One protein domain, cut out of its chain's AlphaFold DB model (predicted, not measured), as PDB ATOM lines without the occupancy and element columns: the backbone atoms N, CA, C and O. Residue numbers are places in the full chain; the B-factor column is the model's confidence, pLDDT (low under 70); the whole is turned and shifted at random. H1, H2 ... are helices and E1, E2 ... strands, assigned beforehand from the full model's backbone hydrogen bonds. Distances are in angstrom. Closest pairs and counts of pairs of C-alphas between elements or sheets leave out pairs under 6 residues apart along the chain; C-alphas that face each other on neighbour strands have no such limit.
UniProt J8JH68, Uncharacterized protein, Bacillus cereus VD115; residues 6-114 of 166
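Overview. This is residues 6 to 114 of the 166 residues of an uncharacterized protein of Bacillus cereus VD115 (UniProt J8JH68). A four-stranded sheet has helix H1 slanting over one face, and the hairpin of E5 and E6 packs beside that helix near the E1 edge. The long hairpin of E3 and E4 reaches out at one end. The 109 printed residues include six named strands and one named helix, in the order E1 E2 E3 E4 H1 E5 E6; the larger sheet has the order E1 - E2 - E3 - E4, antiparallel, and the class is mixed. The whole is compact, radius of gyration of the C-alphas 13.7 A, yet elongated, spanning 45 by 29 by 20 A.

Along the chain. E1 is residues 6 to 9, beginning at C-alpha 6 (133.822, 100.214, 185.896). E2 is residues 26 to 32, E3 residues 35 to 44, 28.9 A, and E4 residues 47 to 57, 30.2 A. H1 is residues 75 to 93, 27.0 A, from C-alpha 75 (136.295, 113.898, 192.878). E5 is residues 97 to 102 and E6 residues 109 to 113, ending at C-alpha 113 (118.882, 103.888, 182.042).

Arrangement. E1 to E4 form a meander, each strand the antiparallel neighbour of the one before. N 8 and O 29 are 2.9 A apart, N 37 and O 30 2.9 A, and N 38 and O 54 2.9 A. E4 bends by 55 degrees at residue 50. H1 is on this sheet, a second layer at a height of 8.9 A, over E2 and E3 and slantwise, at 38 degrees to E2 on the local plane; the closest C-alphas of H1 and E3 are Leu 85 and Leu 37, 6.2 A. Every O i to N i+4 pair in H1 is within hydrogen-bond range. The closest C-alphas of H1 and E5 are Ile 86 and Leu 97, 6.0 A. E5 and E6 are an antiparallel hairpin, with N 98 and O 112 at 2.8 A.

Size, cuts and confidence. The printed part has no cut. The links E1 to E2 and E4 to H1 are long. Mean pLDDT of the printed part is 90.2, and residue 114 is under 70.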
ATOM      1  N   ASN A   6     132.521 100.432 185.277       93.88
ATOM      2  CA  ASN A   6     133.822 100.214 185.896       93.88
ATOM      3  C   ASN A   6     134.576 101.538 185.868       93.88
ATOM      4  O   ASN A   6     134.497 102.256 184.870       93.88
ATOM      5  N   GLY A   7     135.303 101.870 186.921       93.31
ATOM      6  CA  GLY A   7     136.170 103.032 186.896       93.31
ATOM      7  C   GLY A   7     137.477 102.768 187.611       93.31
ATOM      8  O   GLY A   7     137.661 101.788 188.328       93.31
ATOM      9  N   TYR A   8     138.428 103.625 187.293       94.50
ATOM     10  CA  TYR A   8     139.800 103.529 187.733       94.50
ATOM     11  C   TYR A   8     140.292 104.933 188.021       94.50
ATOM     12  O   TYR A   8     140.147 105.827 187.186       94.50
ATOM     13  N   SER A   9     140.925 105.108 189.172       93.31
ATOM     14  CA  SER A   9     141.671 106.313 189.491       93.31
ATOM     15  C   SER A   9     143.031 105.923 190.031       93.31
ATOM     16  O   SER A   9     143.132 105.065 190.906       93.31
ATOM     17  N   LYS A  10     144.081 106.565 189.519       92.81
ATOM     18  CA  LYS A  10     145.443 106.346 190.009       92.81
ATOM     19  C   LYS A  10     145.573 106.785 191.466       92.81
ATOM     20  O   LYS A  10     146.156 106.070 192.273       92.81
ATOM     21  N   GLU A  11     145.018 107.957 191.774       92.06
ATOM     22  CA  GLU A  11     145.096 108.617 193.080       92.06
ATOM     23  C   GLU A  11     143.796 109.387 193.374       92.06
ATOM     24  O   GLU A  11     142.930 109.541 192.505       92.06
ATOM     25  N   GLU A  12     143.627 109.867 194.607       90.50
ATOM     26  CA  GLU A  12     142.427 110.608 195.014       90.50
ATOM     27  C   GLU A  12     142.331 111.979 194.333       90.50
ATOM     28  O   GLU A  12     141.276 112.325 193.803       90.50
ATOM     29  N   ASN A  13     143.437 112.718 194.276       90.94
ATOM     30  CA  ASN A  13     143.537 114.004 193.595       90.94
ATOM     31  C   ASN A  13     144.838 114.027 192.800       90.94
ATOM     32  O   ASN A  13     145.887 113.696 193.344       90.94
ATOM     33  N   ILE A  14     144.774 114.432 191.534       91.00
ATOM     34  CA  ILE A  14     145.962 114.584 190.686       91.00
ATOM     35  C   ILE A  14     146.078 116.043 190.277       91.00
ATOM     36  O   ILE A  14     145.103 116.624 189.805       91.00
ATOM     37  N   HIS A  15     147.261 116.635 190.410       90.25
ATOM     38  CA  HIS A  15     147.510 118.025 190.029       90.25
ATOM     39  C   HIS A  15     148.403 118.095 188.793       90.25
ATOM     40  O   HIS A  15     149.381 117.360 188.704       90.25
ATOM     41  N   VAL A  16     148.141 119.051 187.897       85.25
ATOM     42  CA  VAL A  16     149.004 119.360 186.739       85.25
ATOM     43  C   VAL A  16     150.445 119.687 187.162       85.25
ATOM     44  O   VAL A  16     151.368 119.514 186.386       85.25
ATOM     45  N   GLY A  17     150.676 120.094 188.413       81.19
ATOM     46  CA  GLY A  17     152.021 120.301 188.953       81.19
ATOM     47  C   GLY A  17     152.738 119.044 189.462       81.19
ATOM     48  O   GLY A  17     153.880 119.166 189.897       81.19
ATOM     49  N   ASP A  18     152.108 117.864 189.463       84.88
ATOM     50  CA  ASP A  18     152.713 116.666 190.055       84.88
ATOM     51  C   ASP A  18     153.814 116.085 189.141       84.88
ATOM     52  O   ASP A  18     153.536 115.633 188.020       84.88
ATOM     53  N   PRO A  19     155.085 116.071 189.589       85.44
ATOM     54  CA  PRO A  19     156.184 115.579 188.773       85.44
ATOM     55  C   PRO A  19     156.158 114.059 188.575       85.44
ATOM     56  O   PRO A  19     156.792 113.583 187.630       85.44
ATOM     57  N   LYS A  20     155.447 113.298 189.420       89.12
ATOM     58  CA  LYS A  20     155.500 111.827 189.462       89.12
ATOM     59  C   LYS A  20     154.875 111.153 188.244       89.12
ATOM     60  O   LYS A  20     155.263 110.032 187.920       89.12
ATOM     61  N   HIS A  21     153.942 111.816 187.568       91.00
ATOM     62  CA  HIS A  21     153.232 111.208 186.446       91.00
ATOM     63  C   HIS A  21     154.074 111.130 185.176       91.00
ATOM     64  O   HIS A  21     154.943 111.965 184.929       91.00
ATOM     65  N   GLN A  22     153.824 110.135 184.334       91.25
ATOM     66  CA  GLN A  22     154.512 109.996 183.046       91.25
ATOM     67  C   GLN A  22     153.708 110.647 181.914       91.25
ATOM     68  O   GLN A  22     152.494 110.814 182.005       91.25
ATOM     69  N   ASN A  23     154.385 111.033 180.828       92.88
ATOM     70  CA  ASN A  23     153.679 111.513 179.640       92.88
ATOM     71  C   ASN A  23     152.788 110.396 179.069       92.88
ATOM     72  O   ASN A  23     153.234 109.255 178.966       92.88
ATOM     73  N   ASN A  24     151.566 110.738 178.672       92.56
ATOM     74  CA  ASN A  24     150.495 109.837 178.242       92.56
ATOM     75  C   ASN A  24     150.020 108.821 179.300       92.56
ATOM     76  O   ASN A  24     149.297 107.885 178.959       92.56
ATOM     77  N   GLU A  25     150.382 108.991 180.575       94.56
ATOM     78  CA  GLU A  25     149.878 108.131 181.645       94.56
ATOM     79  C   GLU A  25     148.364 108.308 181.804       94.56
ATOM     80  O   GLU A  25     147.895 109.427 182.013       94.56
ATOM     81  N   VAL A  26     147.604 107.209 181.756       95.81
ATOM     82  CA  VAL A  26     146.182 107.202 182.127       95.81
ATOM     83  C   VAL A  26     146.084 107.284 183.644       95.81
ATOM     84  O   VAL A  26     146.453 106.349 184.355       95.81
ATOM     85  N   VAL A  27     145.566 108.401 184.137       95.38
ATOM     86  CA  VAL A  27     145.430 108.665 185.577       95.38
ATOM     87  C   VAL A  27     143.998 108.511 186.075       95.38
ATOM     88  O   VAL A  27     143.767 108.365 187.274       95.38
ATOM     89  N   PHE A  28     143.037 108.484 185.155       96.44
ATOM     90  CA  PHE A  28     141.649 108.150 185.433       96.44
ATOM     91  C   PHE A  28     140.998 107.522 184.204       96.44
ATOM     92  O   PHE A  28     141.296 107.902 183.069       96.44
ATOM     93  N   SER A  29     140.067 106.601 184.427       97.19
ATOM     94  CA  SER A  29     139.133 106.178 183.391       97.19
ATOM     95  C   SER A  29     137.783 105.798 183.980       97.19
ATOM     96  O   SER A  29     137.698 105.320 185.112       97.19
ATOM     97  N   CYS A  30     136.730 105.973 183.193       97.50
ATOM     98  CA  CYS A  30     135.408 105.452 183.497       97.50
ATOM     99  C   CYS A  30     134.841 104.716 182.284       97.50
ATOM    100  O   CYS A  30     135.098 105.079 181.139       97.50
ATOM    101  N   THR A  31     134.111 103.636 182.541       96.88
ATOM    102  CA  THR A  31     133.579 102.719 181.532       96.88
ATOM    103  C   THR A  31     132.096 102.485 181.778       96.88
ATOM    104  O   THR A  31     131.684 102.247 182.916       96.88
ATOM    105  N   ILE A  32     131.308 102.517 180.706       95.44
ATOM    106  CA  ILE A  32     129.894 102.146 180.659       95.44
ATOM    107  C   ILE A  32     129.733 101.167 179.494       95.44
ATOM    108  O   ILE A  32     129.810 101.561 178.333       95.44
ATOM    109  N   ASN A  33     129.501  99.891 179.796       92.56
ATOM    110  CA  ASN A  33     129.476  98.808 178.807       92.56
ATOM    111  C   ASN A  33     130.755  98.801 177.934       92.56
ATOM    112  O   ASN A  33     131.846  98.627 178.471       92.56
ATOM    113  N   GLU A  34     130.643  98.966 176.614       93.94
ATOM    114  CA  GLU A  34     131.767  99.031 175.670       93.94
ATOM    115  C   GLU A  34     132.423 100.418 175.542       93.94
ATOM    116  O   GLU A  34     133.455 100.550 174.875       93.94
ATOM    117  N   TYR A  35     131.825 101.441 176.152       96.19
ATOM    118  CA  TYR A  35     132.269 102.825 176.072       96.19
ATOM    119  C   TYR A  35     133.187 103.175 177.230       96.19
ATOM    120  O   TYR A  35     132.861 102.915 178.385       96.19
ATOM    121  N   LYS A  36     134.307 103.826 176.929       97.62
ATOM    122  CA  LYS A  36     135.284 104.279 177.914       97.62
ATOM    123  C   LYS A  36     135.638 105.743 177.676       97.62
ATOM    124  O   LYS A  36     135.778 106.170 176.534       97.62
ATOM    125  N   LEU A  37     135.830 106.484 178.758       97.62
ATOM    126  CA  LEU A  37     136.516 107.769 178.767       97.62
ATOM    127  C   LEU A  37     137.816 107.609 179.555       97.62
ATOM    128  O   LEU A  37     137.793 107.149 180.697       97.62
ATOM    129  N   GLU A  38     138.939 107.994 178.955       97.62
ATOM    130  CA  GLU A  38     140.250 108.037 179.611       97.62
ATOM    131  C   GLU A  38     140.718 109.478 179.788       97.62
ATOM    132  O   GLU A  38     140.487 110.331 178.932       97.62
ATOM    133  N   VAL A  39     141.397 109.742 180.904       96.62
ATOM    134  CA  VAL A  39     142.098 110.998 181.161       96.62
ATOM    135  C   VAL A  39     143.587 110.706 181.298       96.62
ATOM    136  O   VAL A  39     144.009 109.961 182.188       96.62
ATOM    137  N   LYS A  40     144.373 111.302 180.404       95.75
ATOM    138  CA  LYS A  40     145.818 111.137 180.266       95.75
ATOM    139  C   LYS A  40     146.569 112.392 180.694       95.75
ATOM    140  O   LYS A  40     146.083 113.507 180.516       95.75
ATOM    141  N   VAL A  41     147.769 112.213 181.230       93.94
ATOM    142  CA  VAL A  41     148.702 113.299 181.557       93.94
ATOM    143  C   VAL A  41     149.502 113.664 180.318       93.94
ATOM    144  O   VAL A  41     150.151 112.802 179.738       93.94
ATOM    145  N   ILE A  42     149.515 114.940 179.937       93.38
ATOM    146  CA  ILE A  42     150.385 115.437 178.873       93.38
ATOM    147  C   ILE A  42     151.515 116.259 179.482       93.38
ATOM    148  O   ILE A  42     151.291 117.204 180.245       93.38
ATOM    149  N   LYS A  43     152.750 115.886 179.137       90.56
ATOM    150  CA  LYS A  43     153.971 116.583 179.530       90.56
ATOM    151  C   LYS A  43     154.635 117.262 178.337       90.56
ATOM    152  O   LYS A  43     154.690 116.703 177.244       90.56
ATOM    153  N   LYS A  44     155.221 118.432 178.584       83.50
ATOM    154  CA  LYS A  44     156.143 119.114 177.670       83.50
ATOM    155  C   LYS A  44     157.417 119.461 178.433       83.50
ATOM    156  O   LYS A  44     157.334 120.019 179.522       83.50
ATOM    157  N   ASP A  45     158.574 119.091 177.887       82.31
ATOM    158  CA  ASP A  45     159.888 119.334 178.503       82.31
ATOM    159  C   ASP A  45     159.951 118.865 179.972       82.31
ATOM    160  O   ASP A  45     160.425 119.572 180.857       82.31
ATOM    161  N   SER A  46     159.407 117.669 180.238       73.44
ATOM    162  CA  SER A  46     159.279 117.037 181.567       73.44
ATOM    163  C   SER A  46     158.301 117.689 182.554       73.44
ATOM    164  O   SER A  46     158.026 117.092 183.600       73.44
ATOM    165  N   ASN A  47     157.691 118.823 182.206       77.06
ATOM    166  CA  ASN A  47     156.646 119.454 183.006       77.06
ATOM    167  C   ASN A  47     155.279 118.895 182.628       77.06
ATOM    168  O   ASN A  47     154.929 118.842 181.450       77.06
ATOM    169  N   PHE A  48     154.500 118.484 183.626       82.44
ATOM    170  CA  PHE A  48     153.086 118.188 183.436       82.44
ATOM    171  C   PHE A  48     152.351 119.507 183.172       82.44
ATOM    172  O   PHE A  48     152.479 120.466 183.925       82.44
ATOM    173  N   ILE A  49     151.690 119.591 182.013       83.81
ATOM    174  CA  ILE A  49     151.101 120.839 181.513       83.81
ATOM    175  C   ILE A  49     149.575 120.809 181.462       83.81
ATOM    176  O   ILE A  49     148.958 121.862 181.600       83.81
ATOM    177  N   CYS A  50     148.956 119.641 181.276       91.06
ATOM    178  CA  CYS A  50     147.500 119.520 181.202       91.06
ATOM    179  C   CYS A  50     147.041 118.065 181.113       91.06
ATOM    180  O   CYS A  50     147.782 117.177 180.687       91.06
ATOM    181  N   PHE A  51     145.779 117.837 181.467       94.19
ATOM    182  CA  PHE A  51     145.116 116.573 181.189       94.19
ATOM    183  C   PHE A  51     144.503 116.573 179.784       94.19
ATOM    184  O   PHE A  51     143.948 117.579 179.335       94.19
ATOM    185  N   GLN A  52     144.541 115.420 179.127       94.88
ATOM    186  CA  GLN A  52     143.839 115.149 177.879       94.88
ATOM    187  C   GLN A  52     142.781 114.071 178.111       94.88
ATOM    188  O   GLN A  52     143.064 113.034 178.696       94.88
ATOM    189  N   GLN A  53     141.567 114.316 177.645       95.31
ATOM    190  CA  GLN A  53     140.449 113.390 177.663       95.31
ATOM    191  C   GLN A  53     140.276 112.738 176.293       95.31
ATOM    192  O   GLN A  53     140.346 113.419 175.275       95.31
ATOM    193  N   GLU A  54     139.979 111.444 176.269       96.06
ATOM    194  CA  GLU A  54     139.706 110.688 175.046       96.06
ATOM    195  C   GLU A  54     138.519 109.740 175.249       96.06
ATOM    196  O   GLU A  54     138.350 109.167 176.328       96.06
ATOM    197  N   TYR A  55     137.705 109.572 174.205       96.00
ATOM    198  CA  TYR A  55     136.580 108.638 174.174       96.00
ATOM    199  C   TYR A  55     136.934 107.414 173.335       96.00
ATOM    200  O   TYR A  55     137.432 107.544 172.214       96.00
ATOM    201  N   LEU A  56     136.626 106.225 173.852       96.38
ATOM    202  CA  LEU A  56     136.870 104.953 173.181       96.38
ATOM    203  C   LEU A  56     135.611 104.074 173.172       96.38
ATOM    204  O   LEU A  56     134.870 104.031 174.153       96.38
ATOM    205  N   LYS A  57     135.419 103.302 172.097       95.25
ATOM    206  CA  LYS A  57     134.479 102.166 172.029       95.25
ATOM    207  C   LYS A  57     135.276 100.914 171.705       95.25
ATOM    208  O   LYS A  57     136.017 100.897 170.726       95.25
ATOM    209  N   ASN A  58     135.176  99.881 172.541       92.31
ATOM    210  CA  ASN A  58     135.998  98.668 172.410       92.31
ATOM    211  C   ASN A  58     137.511  98.975 172.291       92.31
ATOM    212  O   ASN A  58     138.211  98.389 171.469       92.31
ATOM    213  N   ASN A  59     138.008  99.929 173.091       90.50
ATOM    214  CA  ASN A  59     139.391 100.441 173.075       90.50
ATOM    215  C   ASN A  59     139.856 101.077 171.748       90.50
ATOM    216  O   ASN A  59     141.047 101.319 171.577       90.50
ATOM    217  N   THR A  60     138.941 101.379 170.826       93.00
ATOM    218  CA  THR A  60     139.238 102.165 169.622       93.00
ATOM    219  C   THR A  60     138.795 103.610 169.851       93.00
ATOM    220  O   THR A  60     137.657 103.797 170.289       93.00
ATOM    221  N   PRO A  61     139.640 104.624 169.586       93.38
ATOM    222  CA  PRO A  61     139.242 106.027 169.670       93.38
ATOM    223  C   PRO A  61     138.063 106.337 168.744       93.38
ATOM    224  O   PRO A  61     138.036 105.886 167.598       93.38
ATOM    225  N   ILE A  62     137.087 107.096 169.239       89.50
ATOM    226  CA  ILE A  62     135.847 107.426 168.504       89.50
ATOM    227  C   ILE A  62     135.535 108.923 168.458       89.50
ATOM    228  O   ILE A  62     134.531 109.318 167.873       89.50
ATOM    229  N   ASP A  63     136.377 109.747 169.076       84.88
ATOM    230  CA  ASP A  63     136.278 111.202 169.037       84.88
ATOM    231  C   ASP A  63     137.680 111.821 169.112       84.88
ATOM    232  O   ASP A  63     138.660 111.144 169.439       84.88
ATOM    233  N   ILE A  64     137.779 113.110 168.802       83.81
ATOM    234  CA  ILE A  64     139.026 113.864 168.885       83.81
ATOM    235  C   ILE A  64     139.372 114.091 170.367       83.81
ATOM    236  O   ILE A  64     138.534 114.601 171.115       83.81
ATOM    237  N   PRO A  65     140.602 113.774 170.812       87.94
ATOM    238  CA  PRO A  65     141.014 114.037 172.184       87.94
ATOM    239  C   PRO A  65     140.901 115.519 172.562       87.94
ATOM    240  O   PRO A  65     141.310 116.406 171.809       87.94
ATOM    241  N   MET A  66     140.395 115.793 173.763       89.50
ATOM    242  CA  MET A  66     140.120 117.141 174.260       89.50
ATOM    243  C   MET A  66     141.011 117.511 175.440       89.50
ATOM    244  O   MET A  66     141.208 116.725 176.362       89.50
ATOM    245  N   TRP A  67     141.502 118.747 175.465       90.12
ATOM    246  CA  TRP A  67     142.205 119.287 176.627       90.12
ATOM    247  C   TRP A  67     141.223 119.601 177.750       90.12
ATOM    248  O   TRP A  67     140.187 120.230 177.524       90.12
ATOM    249  N   LEU A  68     141.568 119.212 178.972       88.88
ATOM    250  CA  LEU A  68     140.805 119.608 180.146       88.88
ATOM    251  C   LEU A  68     141.364 120.911 180.710       88.88
ATOM    252  O   LEU A  68     142.569 121.058 180.893       88.88
ATOM    253  N   SER A  69     140.466 121.845 181.019       78.56
ATOM    254  CA  SER A  69     140.817 123.142 181.605       78.56
ATOM    255  C   SER A  69     141.237 123.052 183.072       78.56
ATOM    256  O   SER A  69     141.983 123.906 183.545       78.56
ATOM    257  N   SER A  70     140.750 122.047 183.808       77.69
ATOM    258  CA  SER A  70     141.063 121.910 185.229       77.69
ATOM    259  C   SER A  70     142.536 121.573 185.439       77.69
ATOM    260  O   SER A  70     143.059 120.630 184.848       77.69
ATOM    261  N   SER A  71     143.180 122.294 186.354       87.00
ATOM    262  CA  SER A  71     144.532 121.992 186.826       87.00
ATOM    263  C   SER A  71     144.568 120.846 187.842       87.00
ATOM    264  O   SER A  71     145.652 120.406 188.222       87.00
ATOM    265  N   THR A  72     143.401 120.363 188.287       90.06
ATOM    266  CA  THR A  72     143.265 119.262 189.249       90.06
ATOM    267  C   THR A  72     142.188 118.272 188.808       90.06
ATOM    268  O   THR A  72     141.094 118.666 188.399       90.06
ATOM    269  N   LEU A  73     142.484 116.981 188.912       92.19
ATOM    270  CA  LEU A  73     141.534 115.891 188.723       92.19
ATOM    271  C   LEU A  73     141.097 115.354 190.092       92.19
ATOM    272  O   LEU A  73     141.591 114.328 190.560       92.19
ATOM    273  N   ASP A  74     140.203 116.097 190.740       92.75
ATOM    274  CA  ASP A  74     139.577 115.751 192.018       92.75
ATOM    275  C   ASP A  74     138.268 114.959 191.822       92.75
ATOM    276  O   ASP A  74     137.850 114.664 190.697       92.75
ATOM    277  N   THR A  75     137.585 114.613 192.917       91.94
ATOM    278  CA  THR A  75     136.295 113.898 192.878       91.94
ATOM    279  C   THR A  75     135.248 114.597 192.003       91.94
ATOM    280  O   THR A  75     134.498 113.926 191.289       91.94
ATOM    281  N   GLN A  76     135.187 115.933 192.006       92.62
ATOM    282  CA  GLN A  76     134.196 116.669 191.220       92.62
ATOM    283  C   GLN A  76     134.536 116.639 189.726       92.62
ATOM    284  O   GLN A  76     133.649 116.436 188.895       92.62
ATOM    285  N   ALA A  77     135.815 116.765 189.373       93.31
ATOM    286  CA  ALA A  77     136.281 116.606 188.003       93.31
ATOM    287  C   ALA A  77     136.025 115.180 187.488       93.31
ATOM    288  O   ALA A  77     135.516 115.015 186.381       93.31
ATOM    289  N   LYS A  78     136.278 114.147 188.303       94.31
ATOM    290  CA  LYS A  78     135.968 112.741 187.972       94.31
ATOM    291  C   LYS A  78     134.468 112.509 187.782       94.31
ATOM    292  O   LYS A  78     134.059 111.860 186.820       94.31
ATOM    293  N   LYS A  79     133.627 113.099 188.639       94.50
ATOM    294  CA  LYS A  79     132.168 113.093 188.461       94.50
ATOM    295  C   LYS A  79     131.760 113.723 187.132       94.50
ATOM    296  O   LYS A  79     130.905 113.173 186.441       94.50
ATOM    297  N   GLN A  80     132.390 114.834 186.751       94.94
ATOM    298  CA  GLN A  80     132.134 115.452 185.454       94.94
ATOM    299  C   GLN A  80     132.503 114.508 184.301       94.94
ATOM    300  O   GLN A  80     131.729 114.396 183.362       94.94
ATOM    301  N   ARG A  81     133.596 113.742 184.399       96.06
ATOM    302  CA  ARG A  81     133.954 112.736 183.381       96.06
ATOM    303  C   ARG A  81     132.902 111.641 183.219       96.06
ATOM    304  O   ARG A  81     132.565 111.279 182.097       96.06
ATOM    305  N   TRP A  82     132.322 111.154 184.314       96.88
ATOM    306  CA  TRP A  82     131.174 110.243 184.230       96.88
ATOM    307  C   TRP A  82     129.986 110.871 183.493       96.88
ATOM    308  O   TRP A  82     129.379 110.215 182.647       96.88
ATOM    309  N   LEU A  83     129.665 112.136 183.779       95.38
ATOM    310  CA  LEU A  83     128.589 112.861 183.094       95.38
ATOM    311  C   LEU A  83     128.894 113.085 181.608       95.38
ATOM    312  O   LEU A  83     127.997 112.934 180.782       95.38
ATOM    313  N   ASP A  84     130.144 113.385 181.265       94.94
ATOM    314  CA  ASP A  84     130.580 113.583 179.885       94.94
ATOM    315  C   ASP A  84     130.453 112.287 179.074       94.94
ATOM    316  O   ASP A  84     129.964 112.313 177.946       94.94
ATOM    317  N   LEU A  85     130.833 111.142 179.656       95.81
ATOM    318  CA  LEU A  85     130.658 109.832 179.027       95.81
ATOM    319  C   LEU A  85     129.172 109.475 178.857       95.81
ATOM    320  O   LEU A  85     128.770 109.007 177.795       95.81
ATOM    321  N   ILE A  86     128.338 109.740 179.868       94.56
ATOM    322  CA  ILE A  86     126.880 109.558 179.786       94.56
ATOM    323  C   ILE A  86     126.281 110.405 178.662       94.56
ATOM    324  O   ILE A  86     125.515 109.890 177.850       94.56
ATOM    325  N   PHE A  87     126.621 111.695 178.613       90.56
ATOM    326  CA  PHE A  87     126.135 112.608 177.582       90.56
ATOM    327  C   PHE A  87     126.525 112.115 176.189       90.56
ATOM    328  O   PHE A  87     125.686 112.070 175.288       90.56
ATOM    329  N   PHE A  88     127.777 111.687 176.039       90.44
ATOM    330  CA  PHE A  88     128.303 111.162 174.792       90.44
ATOM    331  C   PHE A  88     127.545 109.907 174.324       90.44
ATOM    332  O   PHE A  88     127.088 109.858 173.183       90.44
ATOM    333  N   ILE A  89     127.320 108.932 175.212       90.94
ATOM    334  CA  ILE A  89     126.555 107.713 174.891       90.94
ATOM    335  C   ILE A  89     125.100 108.043 174.563       90.94
ATOM    336  O   ILE A  89     124.576 107.556 173.566       90.94
ATOM    337  N   ASN A  90     124.447 108.894 175.361       85.69
ATOM    338  CA  ASN A  90     123.062 109.300 175.117       85.69
ATOM    339  C   ASN A  90     122.898 109.928 173.730       85.69
ATOM    340  O   ASN A  90     121.931 109.629 173.032       85.69
ATOM    341  N   LYS A  91     123.864 110.758 173.317       80.88
ATOM    342  CA  LYS A  91     123.886 111.381 171.993       80.88
ATOM    343  C   LYS A  91     124.076 110.359 170.868       80.88
ATOM    344  O   LYS A  91     123.394 110.472 169.856       80.88
ATOM    345  N   LEU A  92     124.998 109.404 171.015       82.31
ATOM    346  CA  LEU A  92     125.304 108.431 169.956       82.31
ATOM    347  C   LEU A  92     124.251 107.330 169.808       82.31
ATOM    348  O   LEU A  92     123.920 106.951 168.691       82.31
ATOM    349  N   GLU A  93     123.750 106.804 170.923       81.81
ATOM    350  CA  GLU A  93     122.919 105.593 170.946       81.81
ATOM    351  C   GLU A  93     121.423 105.900 171.145       81.81
ATOM    352  O   GLU A  93     120.597 104.990 171.243       81.81
ATOM    353  N   GLY A  94     121.043 107.182 171.253       74.19
ATOM    354  CA  GLY A  94     119.670 107.563 171.603       74.19
ATOM    355  C   GLY A  94     119.244 106.948 172.942       74.19
ATOM    356  O   GLY A  94     118.128 106.439 173.104       74.19
ATOM    357  N   GLU A  95     120.178 106.895 173.888       77.88
ATOM    358  CA  GLU A  95     119.963 106.370 175.231       77.88
ATOM    359  C   GLU A  95     119.532 107.477 176.199       77.88
ATOM    360  O   GLU A  95     119.604 108.674 175.919       77.88
ATOM    361  N   SER A  96     119.037 107.073 177.367       85.00
ATOM    362  CA  SER A  96     118.681 107.991 178.456       85.00
ATOM    363  C   SER A  96     119.347 107.557 179.755       85.00
ATOM    364  O   SER A  96     118.691 107.313 180.765       85.00
ATOM    365  N   LEU A  97     120.666 107.406 179.718       90.19
ATOM    366  CA  LEU A  97     121.474 107.105 180.889       90.19
ATOM    367  C   LEU A  97     121.492 108.292 181.858       90.19
ATOM    368  O   LEU A  97     121.580 109.451 181.441       90.19
ATOM    369  N   LYS A  98     121.442 107.996 183.159       90.75
ATOM    370  CA  LYS A  98     121.574 108.965 184.252       90.75
ATOM    371  C   LYS A  98     122.512 108.447 185.336       90.75
ATOM    372  O   LYS A  98     122.434 107.288 185.745       90.75
ATOM    373  N   LEU A  99     123.367 109.340 185.830       91.75
ATOM    374  CA  LEU A  99     124.202 109.101 187.002       91.75
ATOM    375  C   LEU A  99     123.328 109.174 188.259       91.75
ATOM    376  O   LEU A  99     122.689 110.195 188.500       91.75
ATOM    377  N   VAL A 100     123.297 108.099 189.044       91.31
ATOM    378  CA  VAL A 100     122.528 108.020 190.297       91.31
ATOM    379  C   VAL A 100     123.418 108.311 191.492       91.31
ATOM    380  O   VAL A 100     123.051 109.081 192.373       91.31
ATOM    381  N   GLU A 101     124.591 107.694 191.515       90.88
ATOM    382  CA  GLU A 101     125.506 107.757 192.644       90.88
ATOM    383  C   GLU A 101     126.938 107.683 192.137       90.88
ATOM    384  O   GLU A 101     127.214 107.065 191.106       90.88
ATOM    385  N   ILE A 102     127.836 108.317 192.877       91.62
ATOM    386  CA  ILE A 102     129.273 108.175 192.717       91.62
ATOM    387  C   ILE A 102     129.864 107.991 194.109       91.62
ATOM    388  O   ILE A 102     129.388 108.614 195.064       91.62
ATOM    389  N   ASN A 103     130.862 107.127 194.244       89.44
ATOM    390  CA  ASN A 103     131.518 106.952 195.529       89.44
ATOM    391  C   ASN A 103     132.341 108.206 195.901       89.44
ATOM    392  O   ASN A 103     132.521 109.137 195.108       89.44
ATOM    393  N   LYS A 104     132.869 108.229 197.127       87.69
ATOM    394  CA  LYS A 104     133.598 109.387 197.672       87.69
ATOM    395  C   LYS A 104     134.851 109.791 196.872       87.69
ATOM    396  O   LYS A 104     135.276 110.938 196.970       87.69
ATOM    397  N   PHE A 105     135.423 108.871 196.093       86.38
ATOM    398  CA  PHE A 105     136.671 109.069 195.349       86.38
ATOM    399  C   PHE A 105     136.466 109.332 193.852       86.38
ATOM    400  O   PHE A 105     137.415 109.685 193.145       86.38
ATOM    401  N   GLY A 106     135.234 109.186 193.364       84.06
ATOM    402  CA  GLY A 106     134.880 109.446 191.976       84.06
ATOM    403  C   GLY A 106     135.184 108.305 190.998       84.06
ATOM    404  O   GLY A 106     134.962 108.469 189.798       84.06
ATOM    405  N   ASP A 107     135.705 107.174 191.470       88.56
ATOM    406  CA  ASP A 107     136.152 106.050 190.637       88.56
ATOM    407  C   ASP A 107     135.093 104.957 190.460       88.56
ATOM    408  O   ASP A 107     135.190 104.169 189.528       88.56
ATOM    409  N   GLU A 108     134.019 104.964 191.247       90.56
ATOM    410  CA  GLU A 108     132.871 104.079 191.043       90.56
ATOM    411  C   GLU A 108     131.587 104.886 190.889       90.56
ATOM    412  O   GLU A 108     131.295 105.774 191.691       90.56
ATOM    413  N   ALA A 109     130.794 104.543 189.874       91.81
ATOM    414  CA  ALA A 109     129.514 105.174 189.601       91.81
ATOM    415  C   ALA A 109     128.403 104.141 189.429       91.81
ATOM    416  O   ALA A 109     128.559 103.124 188.746       91.81
ATOM    417  N   LYS A 110     127.235 104.462 189.983       91.94
ATOM    418  CA  LYS A 110     125.981 103.772 189.703       91.94
ATOM    419  C   LYS A 110     125.216 104.559 188.653       91.94
ATOM    420  O   LYS A 110     124.856 105.718 188.869       91.94
ATOM    421  N   ILE A 111     124.942 103.914 187.528       90.69
ATOM    422  CA  ILE A 111     124.254 104.515 186.386       90.69
ATOM    423  C   ILE A 111     123.021 103.683 186.071       90.69
ATOM    424  O   ILE A 111     123.066 102.453 186.071       90.69
ATOM    425  N   THR A 112     121.910 104.359 185.812       86.31
ATOM    426  CA  THR A 112     120.664 103.733 185.372       86.31
ATOM    427  C   THR A 112     120.311 104.220 183.980       86.31
ATOM    428  O   THR A 112     120.689 105.317 183.579       86.31
ATOM    429  N   SER A 113     119.575 103.405 183.230       82.94
ATOM    430  CA  SER A 113     118.882 103.888 182.042       82.94
ATOM    431  C   SER A 113     117.487 104.290 182.482       82.94
ATOM    432  O   SER A 113     116.756 103.480 183.051       82.94
ATOM    433  N   THR A 114     117.117 105.543 182.234       68.81
ATOM    434  CA  THR A 114     115.728 105.997 182.334       68.81
ATOM    435  C   THR A 114     114.977 105.796 181.028       68.81
ATOM    436  O   THR A 114     113.880 106.330 180.877       68.81
TER     437      THR A 114